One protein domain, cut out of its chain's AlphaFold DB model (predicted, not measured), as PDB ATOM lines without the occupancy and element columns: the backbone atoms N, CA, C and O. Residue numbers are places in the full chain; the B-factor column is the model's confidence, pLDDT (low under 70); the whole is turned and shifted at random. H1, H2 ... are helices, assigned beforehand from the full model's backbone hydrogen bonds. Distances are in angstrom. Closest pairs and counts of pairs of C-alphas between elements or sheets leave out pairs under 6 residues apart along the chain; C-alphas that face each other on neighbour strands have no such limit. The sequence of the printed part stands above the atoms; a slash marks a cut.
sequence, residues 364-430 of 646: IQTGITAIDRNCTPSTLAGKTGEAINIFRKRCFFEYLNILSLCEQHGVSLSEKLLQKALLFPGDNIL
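AT A GLANCE: This is residues 364 to 430 of the 646 residues of the protein "EF-hand calcium-binding domain-containing protein 12 isoform X1" of Geotrypetes seraphini (UniProt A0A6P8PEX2). One long helix, H2, makes the length of the domain, and two short helices, H1 and H3, sit over its middle part on one side of it, each set at a slant to it. The chain passes from H1 to one end of H2, runs the length of H2, folds back to H3 as a helical hairpin, and then runs on through residues 422 to 430 toward the end where H2 begins. The printed part has 67 residues, with three named helices in the order H1, H2, H3 and no named strand; the class is all helix. It is only just compact, close to loose, with a radius of gyration of the C-alphas of 13.1 A, and its elongated outline spans 42 by 22 by 19 A.

IN THESE COORDINATES: H2 covers residues 383 to 408 and measures 37.5 A from first to last C-alpha, from C-alpha 383 at (-58.970, -10.419, -10.384) to C-alpha 408 at (-31.018, -1.563, -33.825). H1 covers residues 369 to 374, measures 8.6 A and begins with C-alpha 369 at (-54.665, -9.154, -36.206). H3 covers residues 415 to 421, measures 9.9 A and ends with C-alpha 421 at (-44.057, -16.042, -29.929).

HOW THE PARTS SIT: H2 touches H1 with its residues 392 to 396 alone; the closest C-alphas are those of Asn 374 and Arg 392, 6.2 A apart. H1 and H2 run opposite ways at a steep tilt of 48 degrees. H2 and H3 only just touch, with 3 pairs of C-alphas within 8 A, and H2 does so with residues 399 to 403 alone; the closest C-alphas are those of Tyr 399 and Leu 418, 7.0 A apart. They form a helical hairpin and run opposite ways at 37 degrees, a tilt only just steep. H1 and H3 also only just touch, with 3 pairs of C-alphas within 8 A, the closest being those of Ala 370 and Gln 419 at 6.2 A. They run the same way at 36 degrees, only just a steep tilt. The helix packing is mostly crossed, with none of the three touching pairs at a shallow tilt. In H1 and H2 every O i to N i+4 pair is within hydrogen-bond range; in H3 it is 2 of 3.

THE WHOLE: The two C-alphas farthest apart are those of Gly 382 and Gly 410, at 42.1 A, while those of Ile 364 and Leu 430 are 21.5 A apart. The printed part has no cut. The links from H1 to H2, 8 residues, and from H2 to H3, 6 residues, are both short. The mean pLDDT of the printed part is 79.4, and it is under 70 at residues 364 to 367, residue 412 and residues 428 to 430.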
ATOM      1  N   ILE A 364     -56.895  -0.178 -29.741       51.81
ATOM      2  CA  ILE A 364     -56.302   0.586 -30.838       51.81
ATOM      3  C   ILE A 364     -56.020  -0.433 -31.939       51.81
ATOM      4  O   ILE A 364     -55.031  -1.156 -31.875       51.81
ATOM      5  N   GLN A 365     -56.936  -0.541 -32.905       58.88
ATOM      6  CA  GLN A 365     -56.806  -1.485 -34.008       58.88
ATOM      7  C   GLN A 365     -55.685  -1.016 -34.932       58.88
ATOM      8  O   GLN A 365     -55.873  -0.154 -35.792       58.88
ATOM      9  N   THR A 366     -54.511  -1.600 -34.724       64.88
ATOM     10  CA  THR A 366     -53.305  -1.420 -35.533       64.88
ATOM     11  C   THR A 366     -53.475  -1.986 -36.944       64.88
ATOM     12  O   THR A 366     -52.688  -1.682 -37.837       64.88
ATOM     13  N   GLY A 367     -54.497  -2.826 -37.160       65.50
ATOM     14  CA  GLY A 367     -54.707  -3.580 -38.393       65.50
ATOM     15  C   GLY A 367     -53.905  -4.884 -38.436       65.50
ATOM     16  O   GLY A 367     -54.109  -5.697 -39.341       65.50
ATOM     17  N   ILE A 368     -53.030  -5.113 -37.451       74.75
ATOM     18  CA  ILE A 368     -52.280  -6.351 -37.263       74.75
ATOM     19  C   ILE A 368     -53.099  -7.250 -36.339       74.75
ATOM     20  O   ILE A 368     -53.178  -7.043 -35.129       74.75
ATOM     21  N   THR A 369     -53.700  -8.293 -36.910       79.12
ATOM     22  CA  THR A 369     -54.665  -9.154 -36.206       79.12
ATOM     23  C   THR A 369     -54.096  -9.908 -35.003       79.12
ATOM     24  O   THR A 369     -54.878 -10.367 -34.179       79.12
ATOM     25  N   ALA A 370     -52.771 -10.043 -34.875       79.44
ATOM     26  CA  ALA A 370     -52.127 -10.586 -33.676       79.44
ATOM     27  C   ALA A 370     -52.134  -9.575 -32.512       79.44
ATOM     28  O   ALA A 370     -52.580  -9.909 -31.415       79.44
ATOM     29  N   ILE A 371     -51.724  -8.327 -32.768       78.56
ATOM     30  CA  ILE A 371     -51.729  -7.230 -31.785       78.56
ATOM     31  C   ILE A 371     -53.164  -6.919 -31.358       78.56
ATOM     32  O   ILE A 371     -53.478  -6.934 -30.169       78.56
ATOM     33  N   ASP A 372     -54.056  -6.729 -32.330       81.88
ATOM     34  CA  ASP A 372     -55.454  -6.360 -32.089       81.88
ATOM     35  C   ASP A 372     -56.211  -7.434 -31.280       81.88
ATOM     36  O   ASP A 372     -57.193  -7.118 -30.612       81.88
ATOM     37  N   ARG A 373     -55.743  -8.694 -31.310       80.12
ATOM     38  CA  ARG A 373     -56.236  -9.800 -30.472       80.12
ATOM     39  C   ARG A 373     -55.588  -9.832 -29.088       80.12
ATOM     40  O   ARG A 373     -56.310  -9.937 -28.107       80.12
ATOM     41  N   ASN A 374     -54.266  -9.709 -28.975       83.12
ATOM     42  CA  ASN A 374     -53.600  -9.669 -27.666       83.12
ATOM     43  C   ASN A 374     -54.105  -8.497 -26.799       83.12
ATOM     44  O   ASN A 374     -54.192  -8.611 -25.580       83.12
ATOM     45  N   CYS A 375     -54.494  -7.390 -27.435       77.12
ATOM     46  CA  CYS A 375     -55.048  -6.212 -26.776       77.12
ATOM     47  C   CYS A 375     -56.554  -6.297 -26.441       77.12
ATOM     48  O   CYS A 375     -57.083  -5.335 -25.884       77.12
ATOM     49  N   THR A 376     -57.271  -7.395 -26.740       81.25
ATOM     50  CA  THR A 376     -58.671  -7.540 -26.285       81.25
ATOM     51  C   THR A 376     -58.739  -7.804 -24.777       81.25
ATOM     52  O   THR A 376     -58.000  -8.673 -24.298       81.25
ATOM     53  N   PRO A 377     -59.636  -7.131 -24.027       81.12
ATOM     54  CA  PRO A 377     -59.826  -7.410 -22.608       81.12
ATOM     55  C   PRO A 377     -60.333  -8.840 -22.398       81.12
ATOM     56  O   PRO A 377     -61.136  -9.344 -23.184       81.12
ATOM     57  N   SER A 378     -59.861  -9.486 -21.333       82.69
ATOM     58  CA  SER A 378     -60.188 -10.878 -21.054       82.69
ATOM     59  C   SER A 378     -61.670 -11.101 -20.759       82.69
ATOM     60  O   SER A 378     -62.324 -10.276 -20.121       82.69
ATOM     61  N   THR A 379     -62.183 -12.248 -21.207       83.38
ATOM     62  CA  THR A 379     -63.549 -12.714 -20.925       83.38
ATOM     63  C   THR A 379     -63.722 -13.273 -19.513       83.38
ATOM     64  O   THR A 379     -64.855 -13.424 -19.056       83.38
ATOM     65  N   LEU A 380     -62.626 -13.577 -18.811       80.94
ATOM     66  CA  LEU A 380     -62.659 -14.030 -17.423       80.94
ATOM     67  C   LEU A 380     -62.946 -12.849 -16.485       80.94
ATOM     68  O   LEU A 380     -62.329 -11.792 -16.586       80.94
ATOM     69  N   ALA A 381     -63.889 -13.029 -15.562       76.88
ATOM     70  CA  ALA A 381     -64.318 -11.971 -14.651       76.88
ATOM     71  C   ALA A 381     -63.405 -11.834 -13.415       76.88
ATOM     72  O   ALA A 381     -62.842 -12.810 -12.918       76.88
ATOM     73  N   GLY A 382     -63.322 -10.615 -12.873       84.62
ATOM     74  CA  GLY A 382     -62.614 -10.316 -11.625       84.62
ATOM     75  C   GLY A 382     -61.085 -10.381 -11.724       84.62
ATOM     76  O   GLY A 382     -60.507 -10.302 -12.808       84.62
ATOM     77  N   LYS A 383     -60.433 -10.534 -10.562       87.62
ATOM     78  CA  LYS A 383     -58.970 -10.419 -10.384       87.62
ATOM     79  C   LYS A 383     -58.155 -11.256 -11.377       87.62
ATOM     80  O   LYS A 383     -57.110 -10.809 -11.837       87.62
ATOM     81  N   THR A 384     -58.624 -12.454 -11.728       85.25
ATOM     82  CA  THR A 384     -57.935 -13.354 -12.667       85.25
ATOM     83  C   THR A 384     -57.908 -12.781 -14.087       85.25
ATOM     84  O   THR A 384     -56.865 -12.796 -14.736       85.25
ATOM     85  N   GLY A 385     -59.020 -12.205 -14.555       86.12
ATOM     86  CA  GLY A 385     -59.075 -11.511 -15.845       86.12
ATOM     87  C   GLY A 385     -58.249 -10.226 -15.856       86.12
ATOM     88  O   GLY A 385     -57.576  -9.928 -16.840       86.12
ATOM     89  N   GLU A 386     -58.231  -9.485 -14.744       85.25
ATOM     90  CA  GLU A 386     -57.367  -8.310 -14.568       85.25
ATOM     91  C   GLU A 386     -55.878  -8.685 -14.631       85.25
ATOM     92  O   GLU A 386     -55.126  -8.050 -15.372       85.25
ATOM     93  N   ALA A 387     -55.461  -9.757 -13.951       87.38
ATOM     94  CA  ALA A 387     -54.096 -10.281 -14.010       87.38
ATOM     95  C   ALA A 387     -53.701 -10.718 -15.434       87.38
ATOM     96  O   ALA A 387     -52.633 -10.344 -15.918       87.38
ATOM     97  N   ILE A 388     -54.586 -11.422 -16.149       86.56
ATOM     98  CA  ILE A 388     -54.375 -11.810 -17.556       86.56
ATOM     99  C   ILE A 388     -54.264 -10.574 -18.464       86.56
ATOM    100  O   ILE A 388     -53.413 -10.537 -19.352       86.56
ATOM    101  N   ASN A 389     -55.058  -9.529 -18.223       85.56
ATOM    102  CA  ASN A 389     -54.965  -8.264 -18.960       85.56
ATOM    103  C   ASN A 389     -53.653  -7.512 -18.682       85.56
ATOM    104  O   ASN A 389     -53.099  -6.891 -19.590       85.56
ATOM    105  N   ILE A 390     -53.138  -7.560 -17.450       85.88
ATOM    106  CA  ILE A 390     -51.830  -6.994 -17.084       85.88
ATOM    107  C   ILE A 390     -50.700  -7.784 -17.763       85.88
ATOM    108  O   ILE A 390     -49.810  -7.182 -18.363       85.88
ATOM    109  N   PHE A 391     -50.777  -9.117 -17.756       86.94
ATOM    110  CA  PHE A 391     -49.817  -9.998 -18.422       86.94
ATOM    111  C   PHE A 391     -49.788  -9.786 -19.947       86.94
ATOM    112  O   PHE A 391     -48.730  -9.502 -20.504       86.94
ATOM    113  N   ARG A 392     -50.950  -9.776 -20.622       87.00
ATOM    114  CA  ARG A 392     -51.062  -9.464 -22.064       87.00
ATOM    115  C   ARG A 392     -50.470  -8.097 -22.423       87.00
ATOM    116  O   ARG A 392     -49.855  -7.958 -23.482       87.00
ATOM    117  N   LYS A 393     -50.611  -7.094 -21.544       85.12
ATOM    118  CA  LYS A 393     -49.966  -5.778 -21.703       85.12
ATOM    119  C   LYS A 393     -48.444  -5.858 -21.549       85.12
ATOM    120  O   LYS A 393     -47.746  -5.297 -22.387       85.12
ATOM    121  N   ARG A 394     -47.922  -6.571 -20.541       84.25
ATOM    122  CA  ARG A 394     -46.471  -6.791 -20.364       84.25
ATOM    123  C   ARG A 394     -45.858  -7.445 -21.605       84.25
ATOM    124  O   ARG A 394     -44.914  -6.895 -22.161       84.25
ATOM    125  N   CYS A 395     -46.448  -8.528 -22.107       84.12
ATOM    126  CA  CYS A 395     -45.942  -9.227 -23.293       84.12
ATOM    127  C   CYS A 395     -46.016  -8.375 -24.577       84.12
ATOM    128  O   CYS A 395     -45.165  -8.508 -25.455       84.12
ATOM    129  N   PHE A 396     -46.970  -7.438 -24.676       85.50
ATOM    130  CA  PHE A 396     -46.993  -6.446 -25.757       85.50
ATOM    131  C   PHE A 396     -45.851  -5.417 -25.652       85.50
ATOM    132  O   PHE A 396     -45.262  -5.062 -26.672       85.50
ATOM    133  N   PHE A 397     -45.485  -4.972 -24.447       82.19
ATOM    134  CA  PHE A 397     -44.298  -4.126 -24.259       82.19
ATOM    135  C   PHE A 397     -42.993  -4.895 -24.522       82.19
ATOM    136  O   PHE A 397     -42.108  -4.361 -25.182       82.19
ATOM    137  N   GLU A 398     -42.890  -6.158 -24.097       85.88
ATOM    138  CA  GLU A 398     -41.749  -7.030 -24.430       85.88
ATOM    139  C   GLU A 398     -41.623  -7.227 -25.957       85.88
ATOM    140  O   GLU A 398     -40.526  -7.112 -26.499       85.88
ATOM    141  N   TYR A 399     -42.741  -7.401 -26.675       87.44
ATOM    142  CA  TYR A 399     -42.781  -7.419 -28.145       87.44
ATOM    143  C   TYR A 399     -42.245  -6.123 -28.775       87.44
ATOM    144  O   TYR A 399     -41.402  -6.188 -29.669       87.44
ATOM    145  N   LEU A 400     -42.682  -4.947 -28.303       86.44
ATOM    146  CA  LEU A 400     -42.205  -3.657 -28.824       86.44
ATOM    147  C   LEU A 400     -40.714  -3.414 -28.532       86.44
ATOM    148  O   LEU A 400     -39.998  -2.918 -29.402       86.44
ATOM    149  N   ASN A 401     -40.239  -3.798 -27.345       86.25
ATOM    150  CA  ASN A 401     -38.827  -3.690 -26.971       86.25
ATOM    151  C   ASN A 401     -37.947  -4.624 -27.815       86.25
ATOM    152  O   ASN A 401     -36.875  -4.230 -28.264       86.25
ATOM    153  N   ILE A 402     -38.397  -5.856 -28.074       85.44
ATOM    154  CA  ILE A 402     -37.633  -6.797 -28.900       85.44
ATOM    155  C   ILE A 402     -37.659  -6.377 -30.378       85.44
ATOM    156  O   ILE A 402     -36.639  -6.527 -31.044       85.44
ATOM    157  N   LEU A 403     -38.742  -5.774 -30.889       84.62
ATOM    158  CA  LEU A 403     -38.739  -5.175 -32.232       84.62
ATOM    159  C   LEU A 403     -37.677  -4.076 -32.380       84.62
ATOM    160  O   LEU A 403     -36.899  -4.125 -33.331       84.62
ATOM    161  N   SER A 404     -37.618  -3.113 -31.453       84.50
ATOM    162  CA  SER A 404     -36.653  -2.010 -31.550       84.50
ATOM    163  C   SER A 404     -35.208  -2.487 -31.384       84.50
ATOM    164  O   SER A 404     -34.326  -2.003 -32.091       84.50
ATOM    165  N   LEU A 405     -34.958  -3.501 -30.547       85.38
ATOM    166  CA  LEU A 405     -33.655  -4.171 -30.465       85.38
ATOM    167  C   LEU A 405     -33.301  -4.931 -31.757       85.38
ATOM    168  O   LEU A 405     -32.154  -4.872 -32.196       85.38
ATOM    169  N   CYS A 406     -34.257  -5.606 -32.406       82.31
ATOM    170  CA  CYS A 406     -34.014  -6.266 -33.697       82.31
ATOM    171  C   CYS A 406     -33.657  -5.256 -34.796       82.31
ATOM    172  O   CYS A 406     -32.746  -5.513 -35.581       82.31
ATOM    173  N   GLU A 407     -34.334  -4.106 -34.828       82.00
ATOM    174  CA  GLU A 407     -34.045  -3.011 -35.760       82.00
ATOM    175  C   GLU A 407     -32.660  -2.391 -35.493       82.00
ATOM    176  O   GLU A 407     -31.864  -2.253 -36.421       82.00
ATOM    177  N   GLN A 408     -32.321  -2.115 -34.227       84.75
ATOM    178  CA  GLN A 408     -31.018  -1.563 -33.825       84.75
ATOM    179  C   GLN A 408     -29.840  -2.511 -34.101       84.75
ATOM    180  O   GLN A 408     -28.772  -2.059 -34.511       84.75
ATOM    181  N   HIS A 409     -30.020  -3.817 -33.892       83.94
ATOM    182  CA  HIS A 409     -28.980  -4.826 -34.114       83.94
ATOM    183  C   HIS A 409     -29.012  -5.454 -35.520       83.94
ATOM    184  O   HIS A 409     -28.223  -6.356 -35.802       83.94
ATOM    185  N   GLY A 410     -29.905  -5.005 -36.411       75.25
ATOM    186  CA  GLY A 410     -30.029  -5.515 -37.783       75.25
ATOM    187  C   GLY A 410     -30.452  -6.988 -37.883       75.25
ATOM    188  O   GLY A 410     -30.224  -7.630 -38.910       75.25
ATOM    189  N   VAL A 411     -31.046  -7.550 -36.825       78.25
ATOM    190  CA  VAL A 411     -31.394  -8.974 -36.754       78.25
ATOM    191  C   VAL A 411     -32.696  -9.217 -37.512       78.25
ATOM    192  O   VAL A 411     -33.760  -8.739 -37.124       78.25
ATOM    193  N   SER A 412     -32.637 -10.023 -38.572       63.91
ATOM    194  CA  SER A 412     -33.771 -10.333 -39.454       63.91
ATOM    195  C   SER A 412     -34.784 -11.331 -38.862       63.91
ATOM    196  O   SER A 412     -35.323 -12.189 -39.568       63.91
ATOM    197  N   LEU A 413     -35.099 -11.211 -37.566       72.75
ATOM    198  CA  LEU A 413     -36.231 -11.918 -36.971       72.75
ATOM    199  C   LEU A 413     -37.525 -11.457 -37.648       72.75
ATOM    200  O   LEU A 413     -37.841 -10.271 -37.716       72.75
ATOM    201  N   SER A 414     -38.296 -12.412 -38.170       77.31
ATOM    202  CA  SER A 414     -39.557 -12.080 -38.827       77.31
ATOM    203  C   SER A 414     -40.545 -11.527 -37.804       77.31
ATOM    204  O   SER A 414     -40.900 -12.221 -36.852       77.31
ATOM    205  N   GLU A 415     -41.065 -10.324 -38.050       81.56
ATOM    206  CA  GLU A 415     -42.128  -9.707 -37.246       81.56
ATOM    207  C   GLU A 415     -43.286 -10.695 -36.989       81.56
ATOM    208  O   GLU A 415     -43.758 -10.848 -35.870       81.56
ATOM    209  N   LYS A 416     -43.667 -11.480 -38.008       80.38
ATOM    210  CA  LYS A 416     -44.725 -12.508 -37.944       80.38
ATOM    211  C   LYS A 416     -44.387 -13.719 -37.065       80.38
ATOM    212  O   LYS A 416     -45.294 -14.467 -36.705       80.38
ATOM    213  N   LEU A 417     -43.108 -13.958 -36.779       82.44
ATOM    214  CA  LEU A 417     -42.648 -14.965 -35.822       82.44
ATOM    215  C   LEU A 417     -42.694 -14.380 -34.409       82.44
ATOM    216  O   LEU A 417     -43.267 -15.008 -33.524       82.44
ATOM    217  N   LEU A 418     -42.213 -13.148 -34.219       83.62
ATOM    218  CA  LEU A 418     -42.280 -12.454 -32.930       83.62
ATOM    219  C   LEU A 418     -43.738 -12.233 -32.472       83.62
ATOM    220  O   LEU A 418     -44.081 -12.523 -31.328       83.62
ATOM    221  N   GLN A 419     -44.627 -11.856 -33.399       84.56
ATOM    222  CA  GLN A 419     -46.080 -11.771 -33.192       84.56
ATOM    223  C   GLN A 419     -46.709 -13.106 -32.766       84.56
ATOM    224  O   GLN A 419     -47.746 -13.100 -32.117       84.56
ATOM    225  N   LYS A 420     -46.132 -14.252 -33.147       79.50
ATOM    226  CA  LYS A 420     -46.621 -15.583 -32.746       79.50
ATOM    227  C   LYS A 420     -45.995 -16.094 -31.449       79.50
ATOM    228  O   LYS A 420     -46.585 -16.959 -30.816       79.50
ATOM    229  N   ALA A 421     -44.803 -15.612 -31.105       80.12
ATOM    230  CA  ALA A 421     -44.057 -16.042 -29.929       80.12
ATOM    231  C   ALA A 421     -44.426 -15.249 -28.664       80.12
ATOM    232  O   ALA A 421     -44.410 -15.821 -27.581       80.12
ATOM    233  N   LEU A 422     -44.753 -13.954 -28.799       82.81
ATOM    234  CA  LEU A 422     -44.967 -13.045 -27.661       82.81
ATOM    235  C   LEU A 422     -46.398 -12.508 -27.522       82.81
ATOM    236  O   LEU A 422     -46.781 -12.093 -26.432       82.81
ATOM    237  N   LEU A 423     -47.194 -12.482 -28.596       86.50
ATOM    238  CA  LEU A 423     -48.566 -11.969 -28.539       86.50
ATOM    239  C   LEU A 423     -49.548 -13.128 -28.390       86.50
ATOM    240  O   LEU A 423     -49.613 -14.029 -29.229       86.50
ATOM    241  N   PHE A 424     -50.340 -13.089 -27.326       78.88
ATOM    242  CA  PHE A 424     -51.293 -14.143 -27.025       78.88
ATOM    243  C   PHE A 424     -52.523 -14.037 -27.933       78.88
ATOM    244  O   PHE A 424     -52.973 -12.930 -28.252       78.88
ATOM    245  N   PRO A 425     -53.126 -15.171 -28.336       76.44
ATOM    246  CA  PRO A 425     -54.457 -15.133 -28.914       76.44
ATOM    247  C   PRO A 425     -55.418 -14.516 -27.888       76.44
ATOM    248  O   PRO A 425     -55.499 -14.960 -26.742       76.44
ATOM    249  N   GLY A 426     -56.129 -13.472 -28.315       70.69
ATOM    250  CA  GLY A 426     -57.253 -12.910 -27.571       70.69
ATOM    251  C   GLY A 426     -58.328 -13.967 -27.343       70.69
ATOM    252  O   GLY A 426     -58.448 -14.915 -28.126       70.69
ATOM    253  N   ASP A 427     -59.090 -13.814 -26.264       75.00
ATOM    254  CA  ASP A 427     -60.047 -14.834 -25.848       75.00
ATOM    255  C   ASP A 427     -61.103 -15.071 -26.932       75.00
ATOM    256  O   ASP A 427     -61.669 -14.133 -27.500       75.00
ATOM    257  N   ASN A 428     -61.392 -16.347 -27.198       58.50
ATOM    258  CA  ASN A 428     -62.467 -16.745 -28.098       58.50
ATOM    259  C   ASN A 428     -63.822 -16.468 -27.432       58.50
ATOM    260  O   ASN A 428     -64.493 -17.384 -26.954       58.50
ATOM    261  N   ILE A 429     -64.240 -15.200 -27.438       55.47
ATOM    262  CA  ILE A 429     -65.656 -14.846 -27.373       55.47
ATOM    263  C   ILE A 429     -66.343 -15.687 -28.454       55.47
ATOM    264  O   ILE A 429     -65.962 -15.619 -29.627       55.47
ATOM    265  N   LEU A 430     -67.322 -16.509 -28.062       44.97
ATOM    266  CA  LEU A 430     -68.184 -17.194 -29.020       44.97
ATOM    267  C   LEU A 430     -68.792 -16.114 -29.917       44.97
ATOM    268  O   LEU A 430     -69.472 -15.216 -29.429       44.97
TER     269      LEU A 430